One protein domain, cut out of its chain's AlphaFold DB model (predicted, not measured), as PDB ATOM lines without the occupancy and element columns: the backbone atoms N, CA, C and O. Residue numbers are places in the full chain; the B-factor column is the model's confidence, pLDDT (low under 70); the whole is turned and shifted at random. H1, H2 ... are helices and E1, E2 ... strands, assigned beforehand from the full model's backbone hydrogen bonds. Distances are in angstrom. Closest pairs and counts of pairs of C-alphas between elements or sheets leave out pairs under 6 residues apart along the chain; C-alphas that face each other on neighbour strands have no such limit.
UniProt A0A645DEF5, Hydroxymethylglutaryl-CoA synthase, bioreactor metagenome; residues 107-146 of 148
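What this domain is: This is residues 107 to 146 of the 148 residues of the protein "Hydroxymethylglutaryl-CoA synthase" of bioreactor metagenome (UniProt A0A645DEF5). A small hairpin of two strands, E1 and E2, has a long loop folded back along E1, and the short helix H1 sticks out from this body at the end of an arm, residues 107 to 116. The loop is tied to E1 by a short antiparallel pairing of residues 124 to 125 with residues 136 to 137. The printed part has 40 residues, with one named helix and then two named strands in the order H1, E1, E2; the sheet, order E1 - E2, is antiparallel. The class is mixed, helices and strands, with under half of the residues in named elements. The whole is loose, with a radius of gyration of the C-alphas of 11.4 A, and flat, spanning 31 by 26 by 10 A.

Where its parts are: H1 is residues 107 to 113, 9.8 A from first to last C-alpha, and begins at C-alpha 107 (257.067, -0.656, -21.230). Residues 114 to 133 hold no named element. E1 is residues 134 to 138, 11.3 A long, from C-alpha 134 at (266.719, -0.140, 0.406). E2 is residues 141 to 144, 10.0 A long, ending at C-alpha 144 (268.950, 0.834, 4.058).

How they stand to each other: E1 and E2 form a hairpin, antiparallel, with 158 degrees between their directions. C-alphas 134 and 144 face each other at 4.4 A. N 143 and O 136, 2.8 A apart, and N 138 and O 141, 3.0 A apart, are within hydrogen-bond range. H1 and E2 are apart. In H1 every O i to N i+4 pair is within hydrogen-bond range.

The domain as a whole: The C-alphas farthest apart, those of Val 107 and Asn 139, are 31.6 A from each other. Without residues 107 to 116, which stand free, the body spans 26 by 13 by 9 A. The link from H1 to E1 is long, 20 residues, and that from E1 to E2 is tight. The printed part has no cut. Its mean pLDDT is 91.8, and no printed residue is under 70.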
ATOM      1  N   VAL A 107     256.435   0.668 -21.344       98.38
ATOM      2  CA  VAL A 107     257.067  -0.656 -21.230       98.38
ATOM      3  C   VAL A 107     257.958  -0.736 -19.989       98.38
ATOM      4  O   VAL A 107     257.871  -1.698 -19.232       98.38
ATOM      5  N   GLU A 108     258.778   0.289 -19.742       97.94
ATOM      6  CA  GLU A 108     259.608   0.361 -18.531       97.94
ATOM      7  C   GLU A 108     258.745   0.434 -17.266       97.94
ATOM      8  O   GLU A 108     259.020  -0.261 -16.292       97.94
ATOM      9  N   TYR A 109     257.665   1.221 -17.288       97.56
ATOM     10  CA  TYR A 109     256.709   1.279 -16.185       97.56
ATOM     11  C   TYR A 109     256.078  -0.090 -15.893       97.56
ATOM     12  O   TYR A 109     256.012  -0.486 -14.734       97.56
ATOM     13  N   GLU A 110     255.623  -0.820 -16.915       97.94
ATOM     14  CA  GLU A 110     255.016  -2.147 -16.746       97.94
ATOM     15  C   GLU A 110     256.012  -3.163 -16.181       97.94
ATOM     16  O   GLU A 110     255.638  -3.992 -15.345       97.94
ATOM     17  N   GLN A 111     257.281  -3.066 -16.588       96.56
ATOM     18  CA  GLN A 111     258.356  -3.874 -16.025       96.56
ATOM     19  C   GLN A 111     258.547  -3.574 -14.532       96.56
ATOM     20  O   GLN A 111     258.485  -4.507 -13.736       96.56
ATOM     21  N   ILE A 112     258.690  -2.296 -14.151       93.94
ATOM     22  CA  ILE A 112     258.844  -1.867 -12.748       93.94
ATOM     23  C   ILE A 112     257.622  -2.273 -11.914       93.94
ATOM     24  O   ILE A 112     257.752  -2.789 -10.809       93.94
ATOM     25  N   PHE A 113     256.415  -2.060 -12.437       95.44
ATOM     26  CA  PHE A 113     255.166  -2.366 -11.736       95.44
ATOM     27  C   PHE A 113     255.001  -3.863 -11.448       95.44
ATOM     28  O   PHE A 113     254.354  -4.239 -10.473       95.44
ATOM     29  N   SER A 114     255.569  -4.714 -12.303       94.94
ATOM     30  CA  SER A 114     255.504  -6.171 -12.156       94.94
ATOM     31  C   SER A 114     256.550  -6.726 -11.186       94.94
ATOM     32  O   SER A 114     256.515  -7.920 -10.885       94.94
ATOM     33  N   GLU A 115     257.479  -5.898 -10.698       91.25
ATOM     34  CA  GLU A 115     258.450  -6.310  -9.690       91.25
ATOM     35  C   GLU A 115     257.744  -6.667  -8.378       91.25
ATOM     36  O   GLU A 115     256.894  -5.934  -7.866       91.25
ATOM     37  N   THR A 116     258.112  -7.810  -7.805       87.44
ATOM     38  CA  THR A 116     257.589  -8.276  -6.523       87.44
ATOM     39  C   THR A 116     258.663  -8.211  -5.449       87.44
ATOM     40  O   THR A 116     259.863  -8.317  -5.706       87.44
ATOM     41  N   LEU A 117     258.222  -8.044  -4.203       85.56
ATOM     42  CA  LEU A 117     259.109  -8.223  -3.062       85.56
ATOM     43  C   LEU A 117     259.531  -9.699  -2.955       85.56
ATOM     44  O   LEU A 117     258.747 -10.574  -3.340       85.56
ATOM     45  N   PRO A 118     260.735  -9.983  -2.424       88.19
ATOM     46  CA  PRO A 118     261.149 -11.351  -2.138       88.19
ATOM     47  C   PRO A 118     260.129 -12.039  -1.226       88.19
ATOM     48  O   PRO A 118     259.570 -11.412  -0.321       88.19
ATOM     49  N   GLU A 119     259.893 -13.329  -1.460       88.19
ATOM     50  CA  GLU A 119     259.067 -14.131  -0.555       88.19
ATOM     51  C   GLU A 119     259.780 -14.329   0.792       88.19
ATOM     52  O   GLU A 119     260.980 -14.081   0.927       88.19
ATOM     53  N   HIS A 120     259.043 -14.811   1.793       86.44
ATOM     54  CA  HIS A 120     259.557 -15.009   3.147       86.44
ATOM     55  C   HIS A 120     260.897 -15.756   3.184       86.44
ATOM     56  O   HIS A 120     261.035 -16.856   2.644       86.44
ATOM     57  N   GLY A 121     261.880 -15.149   3.852       81.00
ATOM     58  CA  GLY A 121     263.228 -15.694   4.009       81.00
ATOM     59  C   GLY A 121     264.119 -15.627   2.762       81.00
ATOM     60  O   GLY A 121     265.279 -16.030   2.841       81.00
ATOM     61  N   GLN A 122     263.636 -15.114   1.625       88.19
ATOM     62  CA  GLN A 122     264.457 -14.949   0.424       88.19
ATOM     63  C   GLN A 122     265.351 -13.704   0.505       88.19
ATOM     64  O   GLN A 122     265.061 -12.726   1.196       88.19
ATOM     65  N   HIS A 123     266.461 -13.753  -0.233       91.44
ATOM     66  CA  HIS A 123     267.406 -12.650  -0.362       91.44
ATOM     67  C   HIS A 123     267.128 -11.837  -1.633       91.44
ATOM     68  O   HIS A 123     267.008 -12.408  -2.718       91.44
ATOM     69  N   ALA A 124     267.138 -10.508  -1.520       92.38
ATOM     70  CA  ALA A 124     267.135  -9.587  -2.655       92.38
ATOM     71  C   ALA A 124     268.150  -8.458  -2.442       92.38
ATOM     72  O   ALA A 124     268.308  -7.959  -1.326       92.38
ATOM     73  N   ALA A 125     268.814  -8.039  -3.519       93.12
ATOM     74  CA  ALA A 125     269.727  -6.903  -3.530       93.12
ATOM     75  C   ALA A 125     269.245  -5.864  -4.542       93.12
ATOM     76  O   ALA A 125     268.803  -6.213  -5.635       93.12
ATOM     77  N   TYR A 126     269.362  -4.595  -4.170       90.88
ATOM     78  CA  TYR A 126     268.900  -3.460  -4.955       90.88
ATOM     79  C   TYR A 126     270.034  -2.453  -5.091       90.88
ATOM     80  O   TYR A 126     270.833  -2.275  -4.169       90.88
ATOM     81  N   ASN A 127     270.086  -1.767  -6.230       88.88
ATOM     82  CA  ASN A 127     270.987  -0.643  -6.414       88.88
ATOM     83  C   ASN A 127     270.189   0.614  -6.748       88.88
ATOM     84  O   ASN A 127     269.339   0.602  -7.633       88.88
ATOM     85  N   SER A 128     270.465   1.686  -6.019       87.94
ATOM     86  CA  SER A 128     269.818   2.976  -6.198       87.94
ATOM     87  C   SER A 128     270.752   4.083  -5.739       87.94
ATOM     88  O   SER A 128     271.400   3.944  -4.701       87.94
ATOM     89  N   ASP A 129     270.805   5.170  -6.494       86.88
ATOM     90  CA  ASP A 129     271.680   6.307  -6.197       86.88
ATOM     91  C   ASP A 129     271.009   7.334  -5.268       86.88
ATOM     92  O   ASP A 129     271.619   8.338  -4.911       86.88
ATOM     93  N   VAL A 130     269.761   7.090  -4.842       87.75
ATOM     94  CA  VAL A 130     269.084   7.946  -3.860       87.75
ATOM     95  C   VAL A 130     269.487   7.601  -2.416       87.75
ATOM     96  O   VAL A 130     269.569   6.412  -2.068       87.75
ATOM     97  N   PRO A 131     269.687   8.618  -1.550       90.19
ATOM     98  CA  PRO A 131     269.913   8.425  -0.119       90.19
ATOM     99  C   PRO A 131     268.780   7.641   0.552       90.19
ATOM    100  O   PRO A 131     267.633   7.683   0.105       90.19
ATOM    101  N   PHE A 132     269.092   6.936   1.643       93.06
ATOM    102  CA  PHE A 132     268.119   6.168   2.439       93.06
ATOM    103  C   PHE A 132     267.323   5.107   1.657       93.06
ATOM    104  O   PHE A 132     266.255   4.669   2.090       93.06
ATOM    105  N   SER A 133     267.830   4.653   0.509       93.44
ATOM    106  CA  SER A 133     267.211   3.586  -0.280       93.44
ATOM    107  C   SER A 133     267.465   2.201   0.313       93.44
ATOM    108  O   SER A 133     268.492   1.943   0.944       93.44
ATOM    109  N   ILE A 134     266.521   1.281   0.096       93.12
ATOM    110  CA  ILE A 134     266.719  -0.140   0.406       93.12
ATOM    111  C   ILE A 134     267.795  -0.672  -0.542       93.12
ATOM    112  O   ILE A 134     267.662  -0.518  -1.752       93.12
ATOM    113  N   TYR A 135     268.830  -1.325  -0.007       93.75
ATOM    114  CA  TYR A 135     269.846  -2.005  -0.827       93.75
ATOM    115  C   TYR A 135     269.853  -3.523  -0.637       93.75
ATOM    116  O   TYR A 135     270.380  -4.242  -1.484       93.75
ATOM    117  N   LYS A 136     269.272  -4.030   0.457       93.88
ATOM    118  CA  LYS A 136     269.211  -5.469   0.731       93.88
ATOM    119  C   LYS A 136     267.954  -5.840   1.511       93.88
ATOM    120  O   LYS A 136     267.542  -5.117   2.417       93.88
ATOM    121  N   VAL A 137     267.390  -6.999   1.190       94.56
ATOM    122  CA  VAL A 137     266.444  -7.734   2.035       94.56
ATOM    123  C   VAL A 137     267.009  -9.124   2.281       94.56
ATOM    124  O   VAL A 137     267.415  -9.798   1.340       94.56
ATOM    125  N   GLU A 138     267.074  -9.538   3.543       93.81
ATOM    126  CA  GLU A 138     267.599 -10.843   3.946       93.81
ATOM    127  C   GLU A 138     266.944 -11.276   5.257       93.81
ATOM    128  O   GLU A 138     266.909 -10.493   6.206       93.81
ATOM    129  N   ASN A 139     266.441 -12.515   5.318       91.81
ATOM    130  CA  ASN A 139     265.733 -13.053   6.488       91.81
ATOM    131  C   ASN A 139     264.601 -12.126   6.975       91.81
ATOM    132  O   ASN A 139     264.488 -11.851   8.167       91.81
ATOM    133  N   ASP A 140     263.808 -11.600   6.036       92.88
ATOM    134  CA  ASP A 140     262.714 -10.645   6.274       92.88
ATOM    135  C   ASP A 140     263.147  -9.288   6.883       92.88
ATOM    136  O   ASP A 140     262.307  -8.481   7.285       92.88
ATOM    137  N   ILE A 141     264.451  -8.985   6.900       92.81
ATOM    138  CA  ILE A 141     265.011  -7.710   7.370       92.81
ATOM    139  C   ILE A 141     265.376  -6.838   6.167       92.81
ATOM    140  O   ILE A 141     266.095  -7.274   5.270       92.81
ATOM    141  N   ARG A 142     264.909  -5.583   6.165       94.12
ATOM    142  CA  ARG A 142     265.284  -4.553   5.184       94.12
ATOM    143  C   ARG A 142     266.505  -3.779   5.671       94.12
ATOM    144  O   ARG A 142     266.517  -3.300   6.802       94.12
ATOM    145  N   TYR A 143     267.486  -3.612   4.796       93.69
ATOM    146  CA  TYR A 143     268.696  -2.838   5.041       93.69
ATOM    147  C   TYR A 143     268.709  -1.622   4.121       93.69
ATOM    148  O   TYR A 143     268.450  -1.733   2.918       93.69
ATOM    149  N   TYR A 144     269.024  -0.471   4.703       94.81
ATOM    150  CA  TYR A 144     268.950   0.834   4.058       94.81
ATOM    151  C   TYR A 144     270.340   1.452   3.958       94.81
ATOM    152  O   TYR A 144     271.168   1.247   4.846       94.81
ATOM    153  N   LYS A 145     270.598   2.188   2.876       92.44
ATOM    154  CA  LYS A 145     271.824   2.974   2.738       92.44
ATOM    155  C   LYS A 145     271.802   4.112   3.758       92.44
ATOM    156  O   LYS A 145     270.771   4.765   3.920       92.44
ATOM    157  N   GLU A 146     272.922   4.355   4.425       84.12
ATOM    158  CA  GLU A 146     273.118   5.599   5.172       84.12
ATOM    159  C   GLU A 146     273.391   6.731   4.174       84.12
ATOM    160  O   GLU A 146     273.943   6.492   3.097       84.12
TER     161      GLU A 146